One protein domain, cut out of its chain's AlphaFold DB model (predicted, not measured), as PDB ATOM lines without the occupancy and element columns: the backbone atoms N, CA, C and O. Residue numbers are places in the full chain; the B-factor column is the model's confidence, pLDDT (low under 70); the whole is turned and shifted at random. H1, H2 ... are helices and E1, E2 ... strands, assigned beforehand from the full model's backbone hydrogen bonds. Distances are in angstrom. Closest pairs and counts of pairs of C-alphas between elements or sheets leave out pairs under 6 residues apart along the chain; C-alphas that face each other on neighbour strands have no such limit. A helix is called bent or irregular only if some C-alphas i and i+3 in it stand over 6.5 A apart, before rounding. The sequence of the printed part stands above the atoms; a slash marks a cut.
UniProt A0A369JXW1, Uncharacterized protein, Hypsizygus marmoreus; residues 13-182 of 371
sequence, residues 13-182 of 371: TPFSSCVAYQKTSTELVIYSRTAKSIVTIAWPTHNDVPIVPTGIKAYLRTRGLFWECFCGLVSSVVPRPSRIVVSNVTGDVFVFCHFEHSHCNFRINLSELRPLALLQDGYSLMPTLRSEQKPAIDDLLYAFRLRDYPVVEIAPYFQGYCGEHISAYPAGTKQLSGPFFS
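AT A GLANCE: This is residues 13 to 182 of the 371 residues of an uncharacterized protein of Hypsizygus marmoreus (UniProt A0A369JXW1). Little regular structure: a rounded body, mostly loops, with hairpin E1-E2 near its middle, sheet E4-E5-E6 on one side with H2 over it, and H5 far opposite. Its 170 printed residues, 62 in named elements of mixed class, run H1 E1 E2 E3 H2 H3 E4 E5 E6 H4 H5. It is compact: radius of gyration of the C-alphas 15.0 A, spans 43 by 38 by 33 A.

IN THESE COORDINATES: Find C-alpha 16 at (-3.566, 8.526, -33.896), where H1 begins, running to 24. Then come E1, residues 28 to 32; E2, 37 to 41; E3, 43 to 46; H2, 53 to 62, 15.2 A long, only just irregular, C-alphas 54 and 57 being 6.9 A apart; H3, 70 to 74; E4, 83 to 86; E5, 93 to 96; E6, 107 to 109; H4, 110 to 113. H5, residues 137 to 145, ends at C-alpha (-9.705, -14.370, -27.461).

HOW THE PARTS SIT: In antiparallel E1-E2, look at N 30 and O 39, 3.0 A. E4-E5-E6 is a meander, each strand the antiparallel neighbour of the one before: N 83 and O 96 are 2.9 A apart, N 95 and O 108 2.8 A. H2 lies over E4, height over the sheet 10.2 A; closest C-alphas: Lys 57 and Ile 84, 6.4 A. H1 and H5 have every O i to N i+4 pair within hydrogen-bond range, H2 4 of 6, H3 0 of 1 but 2 of 2 O i to N i+3.

THE WHOLE: The printed part has no cut; the link H4 to H5 is long, 23 residues. pLDDT is under 70 at residues 151 to 152 and 179 to 182.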
ATOM      1  N   THR A  13      -6.450  11.230 -37.358       80.19
ATOM      2  CA  THR A  13      -6.399  10.030 -38.208       80.19
ATOM      3  C   THR A  13      -6.858   8.804 -37.401       80.19
ATOM      4  O   THR A  13      -6.605   8.764 -36.192       80.19
ATOM      5  N   PRO A  14      -7.435   7.756 -38.025       84.50
ATOM      6  CA  PRO A  14      -7.837   6.534 -37.308       84.50
ATOM      7  C   PRO A  14      -6.658   5.823 -36.619       84.50
ATOM      8  O   PRO A  14      -6.838   4.933 -35.794       84.50
ATOM      9  N   PHE A  15      -5.426   6.227 -36.939       91.00
ATOM     10  CA  PHE A  15      -4.199   5.659 -36.401       91.00
ATOM     11  C   PHE A  15      -3.644   6.433 -35.202       91.00
ATOM     12  O   PHE A  15      -2.700   5.954 -34.579       91.00
ATOM     13  N   SER A  16      -4.183   7.612 -34.868       88.81
ATOM     14  CA  SER A  16      -3.566   8.526 -33.896       88.81
ATOM     15  C   SER A  16      -3.341   7.870 -32.529       88.81
ATOM     16  O   SER A  16      -2.232   7.947 -32.001       88.81
ATOM     17  N   SER A  17      -4.328   7.142 -32.000       89.00
ATOM     18  CA  SER A  17      -4.201   6.413 -30.727       89.00
ATOM     19  C   SER A  17      -3.192   5.262 -30.805       89.00
ATOM     20  O   SER A  17      -2.390   5.078 -29.892       89.00
ATOM     21  N   CYS A  18      -3.171   4.533 -31.926       92.69
ATOM     22  CA  CYS A  18      -2.230   3.433 -32.159       92.69
ATOM     23  C   CYS A  18      -0.783   3.943 -32.201       92.69
ATOM     24  O   CYS A  18       0.120   3.359 -31.609       92.69
ATOM     25  N   VAL A  19      -0.566   5.068 -32.885       94.06
ATOM     26  CA  VAL A  19       0.738   5.725 -33.006       94.06
ATOM     27  C   VAL A  19       1.172   6.328 -31.674       94.06
ATOM     28  O   VAL A  19       2.344   6.227 -31.322       94.06
ATOM     29  N   ALA A  20       0.251   6.942 -30.926       92.56
ATOM     30  CA  ALA A  20       0.535   7.462 -29.594       92.56
ATOM     31  C   ALA A  20       0.995   6.338 -28.655       92.56
ATOM     32  O   ALA A  20       2.047   6.469 -28.035       92.56
ATOM     33  N   TYR A  21       0.276   5.212 -28.635       93.94
ATOM     34  CA  TYR A  21       0.643   4.042 -27.841       93.94
ATOM     35  C   TYR A  21       1.975   3.422 -28.291       93.94
ATOM     36  O   TYR A  21       2.846   3.151 -27.472       93.94
ATOM     37  N   GLN A  22       2.194   3.252 -29.602       95.75
ATOM     38  CA  GLN A  22       3.453   2.712 -30.131       95.75
ATOM     39  C   GLN A  22       4.668   3.559 -29.726       95.75
ATOM     40  O   GLN A  22       5.733   3.008 -29.476       95.75
ATOM     41  N   LYS A  23       4.523   4.888 -29.652       93.44
ATOM     42  CA  LYS A  23       5.612   5.798 -29.261       93.44
ATOM     43  C   LYS A  23       5.967   5.731 -27.778       93.44
ATOM     44  O   LYS A  23       7.098   6.056 -27.430       93.44
ATOM     45  N   THR A  24       5.013   5.385 -26.917       94.00
ATOM     46  CA  THR A  24       5.229   5.287 -25.465       94.00
ATOM     47  C   THR A  24       5.522   3.860 -25.003       94.00
ATOM     48  O   THR A  24       5.997   3.675 -23.885       94.00
ATOM     49  N   SER A  25       5.261   2.863 -25.849       94.94
ATOM     50  CA  SER A  25       5.533   1.453 -25.580       94.94
ATOM     51  C   SER A  25       7.033   1.141 -25.569       94.94
ATOM     52  O   SER A  25       7.781   1.573 -26.446       94.94
ATOM     53  N   THR A  26       7.456   0.314 -24.611       96.19
ATOM     54  CA  THR A  26       8.781  -0.336 -24.597       96.19
ATOM     55  C   THR A  26       8.796  -1.658 -25.360       96.19
ATOM     56  O   THR A  26       9.858  -2.230 -25.582       96.19
ATOM     57  N   GLU A  27       7.626  -2.136 -25.777       97.19
ATOM     58  CA  GLU A  27       7.433  -3.409 -26.464       97.19
ATOM     59  C   GLU A  27       7.099  -3.213 -27.948       97.19
ATOM     60  O   GLU A  27       6.699  -2.129 -28.388       97.19
ATOM     61  N   LEU A  28       7.225  -4.289 -28.729       98.00
ATOM     62  CA  LEU A  28       6.855  -4.304 -30.144       98.00
ATOM     63  C   LEU A  28       5.332  -4.232 -30.292       98.00
ATOM     64  O   LEU A  28       4.626  -5.167 -29.927       98.00
ATOM     65  N   VAL A  29       4.834  -3.146 -30.886       98.06
ATOM     66  CA  VAL A  29       3.404  -2.956 -31.174       98.06
ATOM     67  C   VAL A  29       3.175  -3.016 -32.676       98.06
ATOM     68  O   VAL A  29       3.660  -2.151 -33.414       98.06
ATOM     69  N   ILE A  30       2.427  -4.021 -33.125       98.12
ATOM     70  CA  ILE A  30       2.111  -4.268 -34.540       98.12
ATOM     71  C   ILE A  30       0.609  -4.465 -34.737       98.12
ATOM     72  O   ILE A  30      -0.135  -4.619 -33.771       98.12
ATOM     73  N   TYR A  31       0.146  -4.467 -35.985       97.56
ATOM     74  CA  TYR A  31      -1.214  -4.908 -36.282       97.56
ATOM     75  C   TYR A  31      -1.246  -6.430 -36.474       97.56
ATOM     76  O   TYR A  31      -0.412  -6.980 -37.199       97.56
ATOM     77  N   SER A  32      -2.202  -7.102 -35.829       96.19
ATOM     78  CA  SER A  32      -2.584  -8.474 -36.154       96.19
ATOM     79  C   SER A  32      -3.931  -8.452 -36.856       96.19
ATOM     80  O   SER A  32      -4.961  -8.077 -36.295       96.19
ATOM     81  N   ARG A  33      -3.915  -8.908 -38.100       93.62
ATOM     82  CA  ARG A  33      -5.102  -9.098 -38.924       93.62
ATOM     83  C   ARG A  33      -5.927 -10.270 -38.439       93.62
ATOM     84  O   ARG A  33      -7.149 -10.167 -38.403       93.62
ATOM     85  N   THR A  34      -5.267 -11.341 -38.014       91.75
ATOM     86  CA  THR A  34      -5.925 -12.522 -37.450       91.75
ATOM     87  C   THR A  34      -6.720 -12.170 -36.182       91.75
ATOM     88  O   THR A  34      -7.868 -12.592 -36.010       91.75
ATOM     89  N   ALA A  35      -6.164 -11.305 -35.324       92.06
ATOM     90  CA  ALA A  35      -6.862 -10.770 -34.153       92.06
ATOM     91  C   ALA A  35      -7.765  -9.557 -34.450       92.06
ATOM     92  O   ALA A  35      -8.525  -9.153 -33.574       92.06
ATOM     93  N   LYS A  36      -7.692  -8.979 -35.660       92.00
ATOM     94  CA  LYS A  36      -8.346  -7.715 -36.052       92.00
ATOM     95  C   LYS A  36      -8.084  -6.568 -35.065       92.00
ATOM     96  O   LYS A  36      -8.965  -5.758 -34.793       92.00
ATOM     97  N   SER A  37      -6.875  -6.508 -34.512       91.94
ATOM     98  CA  SER A  37      -6.496  -5.524 -33.496       91.94
ATOM     99  C   SER A  37      -5.007  -5.206 -33.566       91.94
ATOM    100  O   SER A  37      -4.211  -5.976 -34.112       91.94
ATOM    101  N   ILE A  38      -4.610  -4.068 -32.999       95.12
ATOM    102  CA  ILE A  38      -3.201  -3.857 -32.671       95.12
ATOM    103  C   ILE A  38      -2.849  -4.685 -31.440       95.12
ATOM    104  O   ILE A  38      -3.648  -4.846 -30.521       95.12
ATOM    105  N   VAL A  39      -1.651  -5.245 -31.437       96.75
ATOM    106  CA  VAL A  39      -1.204  -6.161 -30.395       96.75
ATOM    107  C   VAL A  39       0.219  -5.837 -29.999       96.75
ATOM    108  O   VAL A  39       1.034  -5.399 -30.819       96.75
ATOM    109  N   THR A  40       0.509  -6.080 -28.730       97.44
ATOM    110  CA  THR A  40       1.878  -6.134 -28.239       97.44
ATOM    111  C   THR A  40       2.413  -7.545 -28.461       97.44
ATOM    112  O   THR A  40       1.735  -8.522 -28.134       97.44
ATOM    113  N   ILE A  41       3.622  -7.669 -29.003       97.69
ATOM    114  CA  ILE A  41       4.320  -8.948 -29.178       97.69
ATOM    115  C   ILE A  41       5.672  -8.917 -28.467       97.69
ATOM    116  O   ILE A  41       6.264  -7.858 -28.260       97.69
ATOM    117  N   ALA A  42       6.170 -10.096 -28.111       97.75
ATOM    118  CA  ALA A  42       7.462 -10.232 -27.463       97.75
ATOM    119  C   ALA A  42       8.618 -10.057 -28.460       97.75
ATOM    120  O   ALA A  42       8.509 -10.380 -29.648       97.75
ATOM    121  N   TRP A  43       9.768  -9.595 -27.975       98.25
ATOM    122  CA  TRP A  43      10.987  -9.571 -28.766       98.25
ATOM    123  C   TRP A  43      11.423 -11.002 -29.128       98.25
ATOM    124  O   TRP A  43      11.580 -11.833 -28.229       98.25
ATOM    125  N   PRO A  44      11.663 -11.315 -30.415       97.62
ATOM    126  CA  PRO A  44      12.096 -12.647 -30.817       97.62
ATOM    127  C   PRO A  44      13.450 -13.043 -30.228       97.62
ATOM    128  O   PRO A  44      14.434 -12.299 -30.328       97.62
ATOM    129  N   THR A  45      13.523 -14.253 -29.680       96.56
ATOM    130  CA  THR A  45      14.770 -14.870 -29.225       96.56
ATOM    131  C   THR A  45      15.113 -16.105 -30.052       96.56
ATOM    132  O   THR A  45      14.277 -16.711 -30.720       96.56
ATOM    133  N   HIS A  46      16.389 -16.471 -30.038       91.94
ATOM    134  CA  HIS A  46      16.871 -17.737 -30.564       91.94
ATOM    135  C   HIS A  46      17.792 -18.360 -29.521       91.94
ATOM    136  O   HIS A  46      18.800 -17.751 -29.163       91.94
ATOM    137  N   ASN A  47      17.448 -19.556 -29.035       90.75
ATOM    138  CA  ASN A  47      18.111 -20.189 -27.887       90.75
ATOM    139  C   ASN A  47      18.209 -19.226 -26.690       90.75
ATOM    140  O   ASN A  47      19.293 -19.007 -26.156       90.75
ATOM    141  N   ASP A  48      17.089 -18.577 -26.356       92.25
ATOM    142  CA  ASP A  48      16.961 -17.584 -25.278       92.25
ATOM    143  C   ASP A  48      17.821 -16.318 -25.436       92.25
ATOM    144  O   ASP A  48      17.846 -15.459 -24.558       92.25
ATOM    145  N   VAL A  49      18.492 -16.145 -26.579       95.12
ATOM    146  CA  VAL A  49      19.255 -14.935 -26.892       95.12
ATOM    147  C   VAL A  49      18.404 -13.994 -27.749       95.12
ATOM    148  O   VAL A  49      17.979 -14.389 -28.840       95.12
ATOM    149  N   PRO A  50      18.183 -12.733 -27.328       96.81
ATOM    150  CA  PRO A  50      17.448 -11.751 -28.117       96.81
ATOM    151  C   PRO A  50      18.094 -11.514 -29.473       96.81
ATOM    152  O   PRO A  50      19.273 -11.146 -29.563       96.81
ATOM    153  N   ILE A  51      17.300 -11.642 -30.530       97.44
ATOM    154  CA  ILE A  51      17.773 -11.447 -31.896       97.44
ATOM    155  C   ILE A  51      18.197  -9.992 -32.084       97.44
ATOM    156  O   ILE A  51      17.520  -9.059 -31.650       97.44
ATOM    157  N   VAL A  52      19.360  -9.793 -32.704       97.25
ATOM    158  CA  VAL A  52      19.862  -8.454 -33.036       97.25
ATOM    159  C   VAL A  52      18.935  -7.785 -34.061       97.25
ATOM    160  O   VAL A  52      18.395  -8.484 -34.920       97.25
ATOM    161  N   PRO A  53      18.769  -6.450 -34.053       97.75
ATOM    162  CA  PRO A  53      17.806  -5.775 -34.929       97.75
ATOM    163  C   PRO A  53      18.001  -6.102 -36.419       97.75
ATOM    164  O   PRO A  53      17.034  -6.338 -37.141       97.75
ATOM    165  N   THR A  54      19.254  -6.219 -36.869       96.12
ATOM    166  CA  THR A  54      19.613  -6.581 -38.254       96.12
ATOM    167  C   THR A  54      19.175  -7.996 -38.647       96.12
ATOM    168  O   THR A  54      18.943  -8.262 -39.826       96.12
ATOM    169  N   GLY A  55      19.009  -8.894 -37.673       96.81
ATOM    170  CA  GLY A  55      18.580 -10.277 -37.869       96.81
ATOM    171  C   GLY A  55      17.062 -10.465 -37.928       96.81
ATOM    172  O   GLY A  55      16.609 -11.484 -38.446       96.81
ATOM    173  N   ILE A  56      16.265  -9.496 -37.464       97.75
ATOM    174  CA  ILE A  56      14.799  -9.632 -37.354       97.75
ATOM    175  C   ILE A  56      14.151  -9.938 -38.709       97.75
ATOM    176  O   ILE A  56      13.333 -10.848 -38.815       97.75
ATOM    177  N   LYS A  57      14.562  -9.251 -39.783       96.69
ATOM    178  CA  LYS A  57      14.027  -9.506 -41.134       96.69
ATOM    179  C   LYS A  57      14.262 -10.956 -41.578       96.69
ATOM    180  O   LYS A  57      13.350 -11.591 -42.104       96.69
ATOM    181  N   ALA A  58      15.479 -11.468 -41.389       95.75
ATOM    182  CA  ALA A  58      15.828 -12.841 -41.751       95.75
ATOM    183  C   ALA A  58      15.083 -13.853 -40.869       95.75
ATOM    184  O   ALA A  58      14.548 -14.839 -41.374       95.75
ATOM    185  N   TYR A  59      14.973 -13.573 -39.569       96.56
ATOM    186  CA  TYR A  59      14.208 -14.392 -38.634       96.56
ATOM    187  C   TYR A  59      12.749 -14.565 -39.074       96.56
ATOM    188  O   TYR A  59      12.271 -15.695 -39.155       96.56
ATOM    189  N   LEU A  60      12.076 -13.468 -39.435       97.25
ATOM    190  CA  LEU A  60      10.695 -13.507 -39.917       97.25
ATOM    191  C   LEU A  60      10.586 -14.288 -41.234       97.25
ATOM    192  O   LEU A  60       9.794 -15.221 -41.339       97.25
ATOM    193  N   ARG A  61      11.443 -13.988 -42.220       95.81
ATOM    194  CA  ARG A  61      11.411 -14.652 -43.538       95.81
ATOM    195  C   ARG A  61      11.647 -16.160 -43.459       95.81
ATOM    196  O   ARG A  61      10.943 -16.912 -44.122       95.81
ATOM    197  N   THR A  62      12.591 -16.614 -42.634       95.06
ATOM    198  CA  THR A  62      12.885 -18.055 -42.469       95.06
ATOM    199  C   THR A  62      11.722 -18.850 -41.869       95.06
ATOM    200  O   THR A  62      11.675 -20.069 -42.031       95.06
ATOM    201  N   ARG A  63      10.775 -18.172 -41.215       94.50
ATOM    202  CA  ARG A  63       9.553 -18.743 -40.631       94.50
ATOM    203  C   ARG A  63       8.289 -18.408 -41.420       94.50
ATOM    204  O   ARG A  63       7.199 -18.686 -40.948       94.50
ATOM    205  N   GLY A  64       8.414 -17.780 -42.592       95.12
ATOM    206  CA  GLY A  64       7.246 -17.357 -43.366       95.12
ATOM    207  C   GLY A  64       6.376 -16.346 -42.623       95.12
ATOM    208  O   GLY A  64       5.165 -16.334 -42.802       95.12
ATOM    209  N   LEU A  65       6.977 -15.520 -41.769       96.31
ATOM    210  CA  LEU A  65       6.280 -14.502 -40.996       96.31
ATOM    211  C   LEU A  65       6.475 -13.117 -41.606       96.31
ATOM    212  O   LEU A  65       7.497 -12.829 -42.240       96.31
ATOM    213  N   PHE A  66       5.515 -12.235 -41.354       97.69
ATOM    214  CA  PHE A  66       5.656 -10.803 -41.570       97.69
ATOM    215  C   PHE A  66       4.911 -10.000 -40.504       97.69
ATOM    216  O   PHE A  66       3.939 -10.456 -39.904       97.69
ATOM    217  N   TRP A  67       5.370  -8.774 -40.273       98.25
ATOM    218  CA  TRP A  67       4.688  -7.815 -39.410       98.25
ATOM    219  C   TRP A  67       3.852  -6.868 -40.234       98.25
ATOM    220  O   TRP A  67       4.350  -6.307 -41.211       98.25
ATOM    221  N   GLU A  68       2.616  -6.634 -39.816       97.25
ATOM    222  CA  GLU A  68       1.728  -5.690 -40.472       97.25
ATOM    223  C   GLU A  68       1.791  -4.303 -39.816       97.25
ATOM    224  O   GLU A  68       1.885  -4.174 -38.592       97.25
ATOM    225  N   CYS A  69       1.749  -3.248 -40.634       97.50
ATOM    226  CA  CYS A  69       1.599  -1.885 -40.129       97.50
ATOM    227  C   CYS A  69       0.122  -1.544 -39.869       97.50
ATOM    228  O   CYS A  69      -0.787  -2.253 -40.299       97.50
ATOM    229  N   PHE A  70      -0.143  -0.402 -39.231       96.75
ATOM    230  CA  PHE A  70      -1.506   0.016 -38.874       96.75
ATOM    231  C   PHE A  70      -2.440   0.271 -40.069       96.75
ATOM    232  O   PHE A  70      -3.649   0.330 -39.880       96.75
ATOM    233  N   CYS A  71      -1.934   0.334 -41.308       95.31
ATOM    234  CA  CYS A  71      -2.784   0.358 -42.505       95.31
ATOM    235  C   CYS A  71      -3.724  -0.856 -42.593       95.31
ATOM    236  O   CYS A  71      -4.747  -0.774 -43.268       95.31
ATOM    237  N   GLY A  72      -3.388  -1.971 -41.934       93.50
ATOM    238  CA  GLY A  72      -4.261  -3.138 -41.864       93.50
ATOM    239  C   GLY A  72      -5.602  -2.870 -41.167       93.50
ATOM    240  O   GLY A  72      -6.579  -3.527 -41.513       93.50
ATOM    241  N   LEU A  73      -5.686  -1.858 -40.288       91.12
ATOM    242  CA  LEU A  73      -6.932  -1.464 -39.606       91.12
ATOM    243  C   LEU A  73      -8.016  -0.985 -40.578       91.12
ATOM    244  O   LEU A  73      -9.195  -1.223 -40.351       91.12
ATOM    245  N   VAL A  74      -7.617  -0.321 -41.664       89.88
ATOM    246  CA  VAL A  74      -8.540   0.215 -42.683       89.88
ATOM    247  C   VAL A  74      -8.584  -0.645 -43.946       89.88
ATOM    248  O   VAL A  74      -9.292  -0.334 -44.896       89.88
ATOM    249  N   SER A  75      -7.795  -1.721 -44.003       86.00
ATOM    250  CA  SER A  75      -7.650  -2.561 -45.190       86.00
ATOM    251  C   SER A  75      -7.945  -4.010 -44.823       86.00
ATOM    252  O   SER A  75      -7.049  -4.751 -44.438       86.00
ATOM    253  N   SER A  76      -9.195  -4.447 -44.964       74.25
ATOM    254  CA  SER A  76      -9.621  -5.812 -44.609       74.25
ATOM    255  C   SER A  76      -9.203  -6.883 -45.626       74.25
ATOM    256  O   SER A  76      -9.076  -8.047 -45.256       74.25
ATOM    257  N   VAL A  77      -8.922  -6.495 -46.874       80.25
ATOM    258  CA  VAL A  77      -8.736  -7.439 -47.992       80.25
ATOM    259  C   VAL A  77      -7.274  -7.804 -48.253       80.25
ATOM    260  O   VAL A  77      -6.956  -8.963 -48.489       80.25
ATOM    261  N   VAL A  78      -6.369  -6.822 -48.231       88.81
ATOM    262  CA  VAL A  78      -4.974  -7.015 -48.656       88.81
ATOM    263  C   VAL A  78      -4.047  -6.814 -47.462       88.81
ATOM    264  O   VAL A  78      -4.114  -5.745 -46.844       88.81
ATOM    265  N   PRO A  79      -3.165  -7.781 -47.140       94.06
ATOM    266  CA  PRO A  79      -2.207  -7.611 -46.059       94.06
ATOM    267  C   PRO A  79      -1.277  -6.428 -46.347       94.06
ATOM    268  O   PRO A  79      -0.886  -6.171 -47.488       94.06
ATOM    269  N   ARG A  80      -0.871  -5.715 -45.294       95.50
ATOM    270  CA  ARG A  80       0.035  -4.557 -45.350       95.50
ATOM    271  C   ARG A  80       1.361  -4.835 -44.637       95.50
ATOM    272  O   ARG A  80       1.644  -4.186 -43.622       95.50
ATOM    273  N   PRO A  81       2.198  -5.770 -45.138       97.25
ATOM    274  CA  PRO A  81       3.493  -6.028 -44.534       97.25
ATOM    275  C   PRO A  81       4.295  -4.736 -44.412       97.25
ATOM    276  O   PRO A  81       4.463  -3.989 -45.377       97.25
ATOM    277  N   SER A  82       4.778  -4.475 -43.211       97.81
ATOM    278  CA  SER A  82       5.691  -3.392 -42.890       97.81
ATOM    279  C   SER A  82       7.045  -3.603 -43.574       97.81
ATOM    280  O   SER A  82       7.379  -4.709 -44.004       97.81
ATOM    281  N   ARG A  83       7.847  -2.543 -43.687       97.50
ATOM    282  CA  ARG A  83       9.179  -2.590 -44.305       97.50
ATOM    283  C   ARG A  83      10.253  -2.515 -43.234       97.50
ATOM    284  O   ARG A  83      10.282  -1.544 -42.486       97.50
ATOM    285  N   ILE A  84      11.163  -3.486 -43.197       97.31
ATOM    286  CA  ILE A  84      12.341  -3.429 -42.319       97.31
ATOM    287  C   ILE A  84      13.521  -2.862 -43.113       97.31
ATOM    288  O   ILE A  84      13.876  -3.391 -44.171       97.31
ATOM    289  N   VAL A  85      14.109  -1.779 -42.611       94.88
ATOM    290  CA  VAL A  85      15.126  -0.972 -43.296       94.88
ATOM    291  C   VAL A  85      16.303  -0.720 -42.366       94.88
ATOM    292  O   VAL A  85      16.108  -0.357 -41.211       94.88
ATOM    293  N   VAL A  86      17.521  -0.865 -42.882       94.00
ATOM    294  CA  VAL A  86      18.746  -0.448 -42.190       94.00
ATOM    295  C   VAL A  86      19.118   0.953 -42.676       94.00
ATOM    296  O   VAL A  86      19.119   1.210 -43.882       94.00
ATOM    297  N   SER A  87      19.398   1.877 -41.761       91.62
ATOM    298  CA  SER A  87      19.900   3.202 -42.112       91.62
ATOM    299  C   SER A  87      21.360   3.111 -42.539       91.62
ATOM    300  O   SER A  87      22.202   2.629 -41.786       91.62
ATOM    301  N   ASN A  88      21.683   3.662 -43.708       86.62
ATOM    302  CA  ASN A  88      23.072   3.755 -44.175       86.62
ATOM    303  C   ASN A  88      23.901   4.791 -43.414       86.62
ATOM    304  O   ASN A  88      25.120   4.815 -43.551       86.62
ATOM    305  N   VAL A  89      23.245   5.671 -42.654       87.81
ATOM    306  CA  VAL A  89      23.913   6.749 -41.923       87.81
ATOM    307  C   VAL A  89      24.264   6.296 -40.513       87.81
ATOM    308  O   VAL A  89      25.404   6.457 -40.089       87.81
ATOM    309  N   THR A  90      23.293   5.743 -39.785       92.44
ATOM    310  CA  THR A  90      23.480   5.372 -38.374       92.44
ATOM    311  C   THR A  90      23.700   3.877 -38.163       92.44
ATOM    312  O   THR A  90      24.173   3.481 -37.103       92.44
ATOM    313  N   GLY A  91      23.372   3.039 -39.149       92.12
ATOM    314  CA  GLY A  91      23.300   1.587 -38.980       92.12
ATOM    315  C   GLY A  91      22.041   1.118 -38.243       92.12
ATOM    316  O   GLY A  91      21.861  -0.085 -38.060       92.12
ATOM    317  N   ASP A  92      21.155   2.038 -37.840       95.94
ATOM    318  CA  ASP A  92      19.952   1.679 -37.098       95.94
ATOM    319  C   ASP A  92      18.948   0.931 -37.954       95.94
ATOM    320  O   ASP A  92      18.792   1.197 -39.148       95.94
ATOM    321  N   VAL A  93      18.218   0.018 -37.322       97.12
ATOM    322  CA  VAL A  93      17.190  -0.764 -37.995       97.12
ATOM    323  C   VAL A  93      15.822  -0.220 -37.632       97.12
ATOM    324  O   VAL A  93      15.437  -0.176 -36.466       97.12
ATOM    325  N   PHE A  94      15.062   0.152 -38.651       97.38
ATOM    326  CA  PHE A  94      13.709   0.664 -38.523       97.38
ATOM    327  C   PHE A  94      12.699  -0.299 -39.130       97.38
ATOM    328  O   PHE A  94      12.977  -0.977 -40.120       97.38
ATOM    329  N   VAL A  95      11.494  -0.289 -38.574       97.81
ATOM    330  CA  VAL A  95      10.298  -0.822 -39.218       97.81
ATOM    331  C   VAL A  95       9.423   0.350 -39.625       97.81
ATOM    332  O   VAL A  95       9.103   1.199 -38.799       97.81
ATOM    333  N   PHE A  96       9.026   0.397 -40.888       96.94
ATOM    334  CA  PHE A  96       8.166   1.434 -41.440       96.94
ATOM    335  C   PHE A  96       6.853   0.858 -41.952       96.94
ATOM    336  O   PHE A  96       6.727  -0.337 -42.218       96.94
ATOM    337  N   CYS A  97       5.885   1.749 -42.148       96.81
ATOM    338  CA  CYS A  97       4.692   1.487 -42.938       96.81
ATOM    339  C   CYS A  97       5.015   0.760 -44.261       96.81
ATOM    340  O   CYS A  97       6.072   0.961 -44.873       96.81
ATOM    341  N   HIS A  98       4.065  -0.070 -44.695       95.31
ATOM    342  CA  HIS A  98       4.072  -0.777 -45.974       95.31
ATOM    343  C   HIS A  98       4.406   0.144 -47.156       95.31
ATOM    344  O   HIS A  98       5.275  -0.160 -47.968       95.31
ATOM    345  N   PHE A  99       3.744   1.300 -47.214       91.75
ATOM    346  CA  PHE A  99       3.950   2.312 -48.246       91.75
ATOM    347  C   PHE A  99       5.241   3.109 -48.030       91.75
ATOM    348  O   PHE A  99       5.684   3.305 -46.894       91.75
ATOM    349  N   GLU A 100       5.832   3.588 -49.130       86.62
ATOM    350  CA  GLU A 100       7.033   4.429 -49.105       86.62
ATOM    351  C   GLU A 100       6.811   5.706 -48.292       86.62
ATOM    352  O   GLU A 100       7.534   5.957 -47.324       86.62
ATOM    353  N   HIS A 101       5.744   6.430 -48.630       87.62
ATOM    354  CA  HIS A 101       5.187   7.501 -47.821       87.62
ATOM    355  C   HIS A 101       4.239   6.887 -46.795       87.62
ATOM    356  O   HIS A 101       3.321   6.146 -47.143       87.62
ATOM    357  N   SER A 102       4.482   7.141 -45.511       91.12
ATOM    358  CA  SER A 102       3.706   6.499 -44.452       91.12
ATOM    359  C   SER A 102       2.261   7.002 -44.449       91.12
ATOM    360  O   SER A 102       2.023   8.178 -44.203       91.12
ATOM    361  N   HIS A 103       1.296   6.110 -44.686       92.38
ATOM    362  CA  HIS A 103      -0.135   6.448 -44.616       92.38
ATOM    363  C   HIS A 103      -0.683   6.359 -43.187       92.38
ATOM    364  O   HIS A 103      -1.636   7.048 -42.843       92.38
ATOM    365  N   CYS A 104      -0.090   5.501 -42.351       94.31
ATOM    366  CA  CYS A 104      -0.563   5.243 -40.989       94.31
ATOM    367  C   CYS A 104       0.389   5.731 -39.895       94.31
ATOM    368  O   CYS A 104       0.181   5.439 -38.723       94.31
ATOM    369  N   ASN A 105       1.469   6.425 -40.272       94.75
ATOM    370  CA  ASN A 105       2.529   6.886 -39.369       94.75
ATOM    371  C   ASN A 105       3.209   5.785 -38.531       94.75
ATOM    372  O   ASN A 105       3.984   6.096 -37.631       94.75
ATOM    373  N   PHE A 106       2.996   4.509 -38.873       96.38
ATOM    374  CA  PHE A 106       3.661   3.371 -38.247       96.38
ATOM    375  C   PHE A 106       5.177   3.456 -38.439       96.38
ATOM    376  O   PHE A 106       5.670   3.489 -39.578       96.38
ATOM    377  N   ARG A 107       5.904   3.477 -37.320       96.31
ATOM    378  CA  ARG A 107       7.364   3.521 -37.301       96.31
ATOM    379  C   ARG A 107       7.896   2.979 -35.980       96.31
ATOM    380  O   ARG A 107       7.570   3.505 -34.925       96.31
ATOM    381  N   ILE A 108       8.801   2.011 -36.058       97.44
ATOM    382  CA  ILE A 108       9.513   1.455 -34.903       97.44
ATOM    383  C   ILE A 108      11.014   1.592 -35.149       97.44
ATOM    384  O   ILE A 108      11.487   1.258 -36.234       97.44
ATOM    385  N   ASN A 109      11.771   2.064 -34.162       97.25
ATOM    386  CA  ASN A 109      13.230   1.972 -34.172       97.25
ATOM    387  C   ASN A 109      13.649   0.716 -33.399       97.25
ATOM    388  O   ASN A 109      13.666   0.718 -32.172       97.25
ATOM    389  N   LEU A 110      13.958  -0.374 -34.103       97.94
ATOM    390  CA  LEU A 110      14.336  -1.643 -33.476       97.94
ATOM    391  C   LEU A 110      15.663  -1.541 -32.722       97.94
ATOM    392  O   LEU A 110      15.840  -2.236 -31.724       97.94
ATOM    393  N   SER A 111      16.584  -0.689 -33.175       97.50
ATOM    394  CA  SER A 111      17.854  -0.465 -32.476       97.50
ATOM    395  C   SER A 111      17.645   0.141 -31.092       97.50
ATOM    396  O   SER A 111      18.250  -0.325 -30.129       97.50
ATOM    397  N   GLU A 112      16.768   1.140 -30.990       96.81
ATOM    398  CA  GLU A 112      16.433   1.790 -29.716       96.81
ATOM    399  C   GLU A 112      15.516   0.929 -28.846       96.81
ATOM    400  O   GLU A 112      15.668   0.915 -27.628       96.81
ATOM    401  N   LEU A 113      14.585   0.189 -29.456       97.38
ATOM    402  CA  LEU A 113      13.593  -0.599 -28.728       97.38
ATOM    403  C   LEU A 113      14.181  -1.869 -28.102       97.38
ATOM    404  O   LEU A 113      13.792  -2.241 -27.001       97.38
ATOM    405  N   ARG A 114      15.136  -2.532 -28.768       96.75
ATOM    406  CA  ARG A 114      15.717  -3.804 -28.298       96.75
ATOM    407  C   ARG A 114      16.162  -3.802 -26.828       96.75
ATOM    408  O   ARG A 114      15.819  -4.756 -26.139       96.75
ATOM    409  N   PRO A 115      16.953  -2.827 -26.337       96.44
ATOM    410  CA  PRO A 115      17.375  -2.822 -24.936       96.44
ATOM    411  C   PRO A 115      16.244  -2.485 -23.951       96.44
ATOM    412  O   PRO A 115      16.432  -2.677 -22.754       96.44
ATOM    413  N   LEU A 116      15.110  -1.963 -24.430       96.75
ATOM    414  CA  LEU A 116      13.963  -1.564 -23.609       96.75
ATOM    415  C   LEU A 116      12.910  -2.672 -23.487       96.75
ATOM    416  O   LEU A 116      12.191  -2.701 -22.491       96.75
ATOM    417  N   ALA A 117      12.826  -3.563 -24.479       96.19
ATOM    418  CA  ALA A 117      11.832  -4.628 -24.531       96.19
ATOM    419  C   ALA A 117      12.005  -5.625 -23.376       96.19
ATOM    420  O   ALA A 117      13.029  -6.311 -23.256       96.19
ATOM    421  N   LEU A 118      10.979  -5.714 -22.533       96.19
ATOM    422  CA  LEU A 118      10.910  -6.621 -21.392       96.19
ATOM    423  C   LEU A 118      10.325  -7.973 -21.793       96.19
ATOM    424  O   LEU A 118      10.678  -8.995 -21.199       96.19
ATOM    425  N   LEU A 119       9.431  -7.994 -22.785       97.12
ATOM    426  CA  LEU A 119       8.836  -9.224 -23.284       97.12
ATOM    427  C   LEU A 119       9.783  -9.878 -24.283       97.12
ATOM    428  O   LEU A 119      10.238  -9.255 -25.241       97.12
ATOM    429  N   GLN A 120      10.057 -11.160 -24.074       96.50
ATOM    430  CA  GLN A 120      10.915 -11.962 -24.938       96.50
ATOM    431  C   GLN A 120      10.313 -13.355 -25.093       96.50
ATOM    432  O   GLN A 120       9.823 -13.928 -24.121       96.50
ATOM    433  N   ASP A 121      10.334 -13.890 -26.312       95.81
ATOM    434  CA  ASP A 121       9.779 -15.210 -26.611       95.81
ATOM    435  C   ASP A 121      10.596 -15.883 -27.723       95.81
ATOM    436  O   ASP A 121      11.005 -15.245 -28.698       95.81
ATOM    437  N   GLY A 122      10.853 -17.180 -27.557       93.12
ATOM    438  CA  GLY A 122      11.529 -18.016 -28.550       93.12
ATOM    439  C   GLY A 122      10.593 -18.524 -29.645       93.12
ATOM    440  O   GLY A 122      11.063 -19.097 -30.627       93.12
ATOM    441  N   TYR A 123       9.281 -18.319 -29.483       92.69
ATOM    442  CA  TYR A 123       8.251 -18.671 -30.452       92.69
ATOM    443  C   TYR A 123       8.366 -20.125 -30.928       92.69
ATOM    444  O   TYR A 123       8.418 -20.406 -32.124       92.69
ATOM    445  N   SER A 124       8.398 -21.067 -29.983       84.56
ATOM    446  CA  SER A 124       8.526 -22.507 -30.264       84.56
ATOM    447  C   SER A 124       7.413 -23.060 -31.163       84.56
ATOM    448  O   SER A 124       7.629 -24.043 -31.867       84.56
ATOM    449  N   LEU A 125       6.249 -22.403 -31.183       84.44
ATOM    450  CA  LEU A 125       5.101 -22.723 -32.040       84.44
ATOM    451  C   LEU A 125       5.180 -22.096 -33.446       84.44
ATOM    452  O   LEU A 125       4.255 -22.263 -34.240       84.44
ATOM    453  N   MET A 126       6.266 -21.377 -33.754       88.50
ATOM    454  CA  MET A 126       6.535 -20.757 -35.055       88.50
ATOM    455  C   MET A 126       7.692 -21.484 -35.757       88.50
ATOM    456  O   MET A 126       8.837 -21.004 -35.736       88.50
ATOM    457  N   PRO A 127       7.419 -22.656 -36.362       87.69
ATOM    458  CA  PRO A 127       8.415 -23.432 -37.085       87.69
ATOM    459  C   PRO A 127       9.046 -22.652 -38.242       87.69
ATOM    460  O   PRO A 127       8.468 -21.731 -38.816       87.69
ATOM    461  N   THR A 128      10.260 -23.055 -38.623       91.44
ATOM    462  CA  THR A 128      10.860 -22.562 -39.871       91.44
ATOM    463  C   THR A 128      10.186 -23.218 -41.071       91.44
ATOM    464  O   THR A 128       9.764 -24.373 -40.994       91.44
ATOM    465  N   LEU A 129      10.189 -22.535 -42.218       89.19
ATOM    466  CA  LEU A 129       9.643 -23.064 -43.475       89.19
ATOM    467  C   LEU A 129      10.307 -24.380 -43.924       89.19
ATOM    468  O   LEU A 129       9.743 -25.101 -44.736       89.19
ATOM    469  N   ARG A 130      11.494 -24.708 -43.393       87.94
ATOM    470  CA  ARG A 130      12.205 -25.965 -43.676       87.94
ATOM    471  C   ARG A 130      11.667 -27.166 -42.908       87.94
ATOM    472  O   ARG A 130      11.948 -28.290 -43.292       87.94
ATOM    473  N   SER A 131      10.974 -26.940 -41.797       82.12
ATOM    474  CA  SER A 131      10.571 -28.018 -40.887       82.12
ATOM    475  C   SER A 131       9.276 -28.725 -41.290       82.12
ATOM    476  O   SER A 131       8.857 -29.626 -40.575       82.12
ATOM    477  N   GLU A 132       8.631 -28.304 -42.389       76.62
ATOM    478  CA  GLU A 132       7.339 -28.807 -42.908       76.62
ATOM    479  C   GLU A 132       6.151 -28.734 -41.922       76.62
ATOM    480  O   GLU A 132       5.002 -28.971 -42.294       76.62
ATOM    481  N   GLN A 133       6.397 -28.333 -40.675       84.25
ATOM    482  CA  GLN A 133       5.393 -28.092 -39.652       84.25
ATOM    483  C   GLN A 133       4.658 -26.780 -39.931       84.25
ATOM    484  O   GLN A 133       5.270 -25.752 -40.232       84.25
ATOM    485  N   LYS A 134       3.330 -26.809 -39.799       79.75
ATOM    486  CA  LYS A 134       2.498 -25.604 -39.865       79.75
ATOM    487  C   LYS A 134       2.465 -24.914 -38.495       79.75
ATOM    488  O   LYS A 134       2.396 -25.612 -37.485       79.75
ATOM    489  N   PRO A 135       2.486 -23.574 -38.441       86.94
ATOM    490  CA  PRO A 135       2.323 -22.853 -37.185       86.94
ATOM    491  C   PRO A 135       0.891 -22.995 -36.657       86.94
ATOM    492  O   PRO A 135      -0.075 -22.928 -37.419       86.94
ATOM    493  N   ALA A 136       0.755 -23.141 -35.341       87.44
ATOM    494  CA  ALA A 136      -0.528 -23.281 -34.650       87.44
ATOM    495  C   ALA A 136      -1.175 -21.908 -34.362       87.44
ATOM    496  O   ALA A 136      -1.411 -21.538 -33.214       87.44
ATOM    497  N   ILE A 137      -1.406 -21.108 -35.410       88.00
ATOM    498  CA  ILE A 137      -1.929 -19.734 -35.280       88.00
ATOM    499  C   ILE A 137      -3.352 -19.722 -34.702       88.00
ATOM    500  O   ILE A 137      -3.659 -18.866 -33.873       88.00
ATOM    501  N   ASP A 138      -4.198 -20.680 -35.089       88.75
ATOM    502  CA  ASP A 138      -5.592 -20.747 -34.632       88.75
ATOM    503  C   ASP A 138      -5.696 -21.030 -33.130       88.75
ATOM    504  O   ASP A 138      -6.488 -20.391 -32.435       88.75
ATOM    505  N   ASP A 139      -4.845 -21.915 -32.605       90.25
ATOM    506  CA  ASP A 139      -4.778 -22.220 -31.171       90.25
ATOM    507  C   ASP A 139      -4.342 -20.990 -30.363       90.25
ATOM    508  O   ASP A 139      -4.905 -20.685 -29.308       90.25
ATOM    509  N   LEU A 140      -3.366 -20.237 -30.884       91.50
ATOM    510  CA  LEU A 140      -2.926 -18.978 -30.285       91.50
ATOM    511  C   LEU A 140      -4.043 -17.937 -30.295       91.50
ATOM    512  O   LEU A 140      -4.284 -17.287 -29.278       91.50
ATOM    513  N   LEU A 141      -4.748 -17.787 -31.419       91.75
ATOM    514  CA  LEU A 141      -5.869 -16.859 -31.543       91.75
ATOM    515  C   LEU A 141      -7.010 -17.219 -30.591       91.75
ATOM    516  O   LEU A 141      -7.601 -16.332 -29.975       91.75
ATOM    517  N   TYR A 142      -7.316 -18.508 -30.458       91.12
ATOM    518  CA  TYR A 142      -8.318 -18.991 -29.521       91.12
ATOM    519  C   TYR A 142      -7.936 -18.642 -28.078       91.12
ATOM    520  O   TYR A 142      -8.724 -18.020 -27.366       91.12
ATOM    521  N   ALA A 143      -6.699 -18.944 -27.671       90.62
ATOM    522  CA  ALA A 143      -6.192 -18.607 -26.341       90.62
ATOM    523  C   ALA A 143      -6.173 -17.090 -26.078       90.62
ATOM    524  O   ALA A 143      -6.471 -16.649 -24.969       90.62
ATOM    525  N   PHE A 144      -5.852 -16.294 -27.097       91.62
ATOM    526  CA  PHE A 144      -5.889 -14.837 -27.036       91.62
ATOM    527  C   PHE A 144      -7.314 -14.317 -26.819       91.62
ATOM    528  O   PHE A 144      -7.540 -13.525 -25.912       91.62
ATOM    529  N   ARG A 145      -8.299 -14.805 -27.581       89.75
ATOM    530  CA  ARG A 145      -9.705 -14.370 -27.461       89.75
ATOM    531  C   ARG A 145     -10.375 -14.790 -26.154       89.75
ATOM    532  O   ARG A 145     -11.307 -14.124 -25.723       89.75
ATOM    533  N   LEU A 146      -9.927 -15.887 -25.546       88.12
ATOM    534  CA  LEU A 146     -10.426 -16.337 -24.245       88.12
ATOM    535  C   LEU A 146      -9.877 -15.532 -23.065       88.12
ATOM    536  O   LEU A 146     -10.366 -15.689 -21.946       88.12
ATOM    537  N   ARG A 147      -8.827 -14.731 -23.269       84.44
ATOM    538  CA  ARG A 147      -8.223 -13.976 -22.179       84.44
ATOM    539  C   ARG A 147      -9.107 -12.773 -21.845       84.44
ATOM    540  O   ARG A 147      -9.415 -11.962 -22.714       84.44
ATOM    541  N   ASP A 148      -9.461 -12.644 -20.568       77.50
ATOM    542  CA  ASP A 148     -10.109 -11.444 -20.037       77.50
ATOM    543  C   ASP A 148      -9.097 -10.298 -20.008       77.50
ATOM    544  O   ASP A 148      -8.337 -10.118 -19.051       77.50
ATOM    545  N   TYR A 149      -9.057  -9.536 -21.096       76.50
ATOM    546  CA  TYR A 149      -8.355  -8.265 -21.126       76.50
ATOM    547  C   TYR A 149      -9.228  -7.193 -20.469       76.50
ATOM    548  O   TYR A 149     -10.439  -7.144 -20.716       76.50
ATOM    549  N   PRO A 150      -8.656  -6.300 -19.644       73.38
ATOM    550  CA  PRO A 150      -9.394  -5.132 -19.200       73.38
ATOM    551  C   PRO A 150      -9.860  -4.349 -20.433       73.38
ATOM    552  O   PRO A 150      -9.107  -4.167 -21.385       73.38
ATOM    553  N   VAL A 151     -11.095  -3.840 -20.389       65.31
ATOM    554  CA  VAL A 151     -11.783  -3.141 -21.501       65.31
ATOM    555  C   VAL A 151     -10.963  -1.981 -22.105       65.31
ATOM    556  O   VAL A 151     -11.260  -1.507 -23.196       65.31
ATOM    557  N   VAL A 152      -9.921  -1.518 -21.410       68.69
ATOM    558  CA  VAL A 152      -9.099  -0.347 -21.752       68.69
ATOM    559  C   VAL A 152      -7.743  -0.720 -22.381       68.69
ATOM    560  O   VAL A 152      -6.943   0.164 -22.683       68.69
ATOM    561  N   GLU A 153      -7.425  -2.003 -22.577       82.00
ATOM    562  CA  GLU A 153      -6.122  -2.385 -23.133       82.00
ATOM    563  C   GLU A 153      -6.052  -2.103 -24.644       82.00
ATOM    564  O   GLU A 153      -6.641  -2.809 -25.456       82.00
ATOM    565  N   ILE A 154      -5.322  -1.044 -25.019       87.00
ATOM    566  CA  ILE A 154      -5.209  -0.566 -26.409       87.00
ATOM    567  C   ILE A 154      -4.513  -1.593 -27.314       87.00
ATOM    568  O   ILE A 154      -4.932  -1.783 -28.452       87.00
ATOM    569  N   ALA A 155      -3.441  -2.225 -26.829       93.75
ATOM    570  CA  ALA A 155      -2.653  -3.200 -27.581       93.75
ATOM    571  C   ALA A 155      -2.335  -4.420 -26.701       93.75
ATOM    572  O   ALA A 155      -1.217  -4.522 -26.179       93.75
ATOM    573  N   PRO A 156      -3.299  -5.335 -26.512       94.56
ATOM    574  CA  PRO A 156      -3.135  -6.495 -25.649       94.56
ATOM    575  C   PRO A 156      -1.932  -7.355 -26.031       94.56
ATOM    576  O   PRO A 156      -1.609  -7.518 -27.213       94.56
ATOM    577  N   TYR A 157      -1.269  -7.928 -25.025       95.06
ATOM    578  CA  TYR A 157      -0.169  -8.862 -25.264       95.06
ATOM    579  C   TYR A 157      -0.679 -10.160 -25.900       95.06
ATOM    580  O   TYR A 157      -1.422 -10.927 -25.272       95.06
ATOM    581  N   PHE A 158      -0.234 -10.423 -27.130       95.00
ATOM    582  CA  PHE A 158      -0.551 -11.627 -27.891       95.00
ATOM    583  C   PHE A 158       0.573 -12.658 -27.737       95.00
ATOM    584  O   PHE A 158       1.482 -12.777 -28.555       95.00
ATOM    585  N   GLN A 159       0.515 -13.400 -26.632       93.69
ATOM    586  CA  GLN A 159       1.529 -14.389 -26.268       93.69
ATOM    587  C   GLN A 159       1.688 -15.478 -27.337       93.69
ATOM    588  O   GLN A 159       0.697 -16.031 -27.807       93.69
ATOM    589  N   GLY A 160       2.934 -15.799 -27.700       93.69
ATOM    590  CA  GLY A 160       3.260 -16.804 -28.716       93.69
ATOM    591  C   GLY A 160       3.009 -16.370 -30.167       93.69
ATOM    592  O   GLY A 160       3.457 -17.054 -31.086       93.69
ATOM    593  N   TYR A 161       2.357 -15.229 -30.402       95.00
ATOM    594  CA  TYR A 161       2.151 -14.676 -31.737       95.00
ATOM    595  C   TYR A 161       3.321 -13.768 -32.137       95.00
ATOM    596  O   TYR A 161       3.587 -12.751 -31.503       95.00
ATOM    597  N   CYS A 162       4.022 -14.134 -33.214       95.75
ATOM    598  CA  CYS A 162       5.196 -13.403 -33.710       95.75
ATOM    599  C   CYS A 162       4.894 -12.543 -34.950       95.75
ATOM    600  O   CYS A 162       5.782 -11.856 -35.454       95.75
ATOM    601  N   GLY A 163       3.680 -12.602 -35.491       95.69
ATOM    602  CA  GLY A 163       3.327 -11.986 -36.766       95.69
ATOM    603  C   GLY A 163       2.455 -12.896 -37.619       95.69
ATOM    604  O   GLY A 163       2.188 -14.045 -37.275       95.69
ATOM    605  N   GLU A 164       2.028 -12.358 -38.750       95.12
ATOM    606  CA  GLU A 164       1.150 -13.044 -39.682       95.12
ATOM    607  C   GLU A 164       1.942 -14.082 -40.484       95.12
ATOM    608  O   GLU A 164       3.053 -13.801 -40.947       95.12
ATOM    609  N   HIS A 165       1.377 -15.278 -40.663       94.62
ATOM    610  CA  HIS A 165       2.017 -16.341 -41.436       94.62
ATOM    611  C   HIS A 165       1.546 -16.333 -42.891       94.62
ATOM    612  O   HIS A 165       0.349 -16.314 -43.172       94.62
ATOM    613  N   ILE A 166       2.487 -16.404 -43.835       93.69
ATOM    614  CA  ILE A 166       2.231 -16.271 -45.278       93.69
ATOM    615  C   ILE A 166       1.240 -17.296 -45.843       93.69
ATOM    616  O   ILE A 166       0.611 -17.016 -46.856       93.69
ATOM    617  N   SER A 167       1.070 -18.461 -45.204       90.69
ATOM    618  CA  SER A 167       0.137 -19.496 -45.680       90.69
ATOM    619  C   SER A 167      -1.330 -19.072 -45.632       90.69
ATOM    620  O   SER A 167      -2.145 -19.691 -46.305       90.69
ATOM    621  N   ALA A 168      -1.671 -18.060 -44.829       89.94
ATOM    622  CA  ALA A 168      -3.029 -17.528 -44.722       89.94
ATOM    623  C   ALA A 168      -3.334 -16.446 -45.779       89.94
ATOM    624  O   ALA A 168      -4.426 -15.883 -45.788       89.94
ATOM    625  N   TYR A 169      -2.378 -16.128 -46.660       90.81
ATOM    626  CA  TYR A 169      -2.441 -14.967 -47.549       90.81
ATOM    627  C   TYR A 169      -2.108 -15.319 -49.003       90.81
ATOM    628  O   TYR A 169      -1.511 -16.365 -49.267       90.81
ATOM    629  N   PRO A 170      -2.463 -14.447 -49.970       89.00
ATOM    630  CA  PRO A 170      -2.144 -14.666 -51.374       89.00
ATOM    631  C   PRO A 170      -0.654 -14.927 -51.614       89.00
ATOM    632  O   PRO A 170       0.217 -14.371 -50.930       89.00
ATOM    633  N   ALA A 171      -0.370 -15.739 -52.633       88.00
ATOM    634  CA  ALA A 171       0.987 -16.076 -53.037       88.00
ATOM    635  C   ALA A 171       1.836 -14.811 -53.267       88.00
ATOM    636  O   ALA A 171       1.382 -13.833 -53.859       88.00
ATOM    637  N   GLY A 172       3.080 -14.837 -52.782       88.44
ATOM    638  CA  GLY A 172       4.004 -13.701 -52.850       88.44
ATOM    639  C   GLY A 172       3.955 -12.755 -51.645       88.44
ATOM    640  O   GLY A 172       4.839 -11.905 -51.519       88.44
ATOM    641  N   THR A 173       2.997 -12.921 -50.724       93.50
ATOM    642  CA  THR A 173       3.014 -12.204 -49.438       93.50
ATOM    643  C   THR A 173       4.283 -12.563 -48.665       93.50
ATOM    644  O   THR A 173       4.607 -13.737 -48.505       93.50
ATOM    645  N   LYS A 174       5.029 -11.554 -48.203       95.44
ATOM    646  CA  LYS A 174       6.281 -11.738 -47.455       95.44
ATOM    647  C   LYS A 174       6.627 -10.512 -46.617       95.44
ATOM    648  O   LYS A 174       6.147  -9.409 -46.878       95.44
ATOM    649  N   GLN A 175       7.541 -10.685 -45.663       97.62
ATOM    650  CA  GLN A 175       8.152  -9.566 -44.946       97.62
ATOM    651  C   GLN A 175       8.958  -8.688 -45.912       97.62
ATOM    652  O   GLN A 175       9.954  -9.131 -46.507       97.62
ATOM    653  N   LEU A 176       8.553  -7.423 -46.038       96.31
ATOM    654  CA  LEU A 176       9.175  -6.487 -46.962       96.31
ATOM    655  C   LEU A 176      10.482  -5.918 -46.412       96.31
ATOM    656  O   LEU A 176      10.677  -5.734 -45.205       96.31
ATOM    657  N   SER A 177      11.361  -5.610 -47.356       90.62
ATOM    658  CA  SER A 177      12.472  -4.678 -47.204       90.62
ATOM    659  C   SER A 177      12.064  -3.318 -47.770       90.62
ATOM    660  O   SER A 177      11.181  -3.236 -48.619       90.62
ATOM    661  N   GLY A 178      12.694  -2.245 -47.304       75.94
ATOM    662  CA  GLY A 178      12.590  -0.931 -47.943       75.94
ATOM    663  C   GLY A 178      13.938  -0.469 -48.502       75.94
ATOM    664  O   GLY A 178      14.967  -1.047 -48.138       75.94
ATOM    665  N   PRO A 179      13.939   0.562 -49.367       66.06
ATOM    666  CA  PRO A 179      15.169   1.223 -49.782       66.06
ATOM    667  C   PRO A 179      15.887   1.793 -48.556       66.06
ATOM    668  O   PRO A 179      15.250   2.138 -47.557       66.06
ATOM    669  N   PHE A 180      17.212   1.889 -48.631       56.34
ATOM    670  CA  PHE A 180      18.018   2.477 -47.567       56.34
ATOM    671  C   PHE A 180      17.510   3.876 -47.199       56.34
ATOM    672  O   PHE A 180      17.300   4.720 -48.070       56.34
ATOM    673  N   PHE A 181      17.317   4.122 -45.903       50.41
ATOM    674  CA  PHE A 181      16.793   5.394 -45.415       50.41
ATOM    675  C   PHE A 181      17.928   6.314 -44.956       50.41
ATOM    676  O   PHE A 181      18.650   6.014 -43.998       50.41
ATOM    677  N   SER A 182      18.043   7.460 -45.624       38.69
ATOM    678  CA  SER A 182      18.854   8.594 -45.186       38.69
ATOM    679  C   SER A 182      17.954   9.552 -44.410       38.69
ATOM    680  O   SER A 182      17.100  10.213 -44.995       38.69
TER     681      SER A 182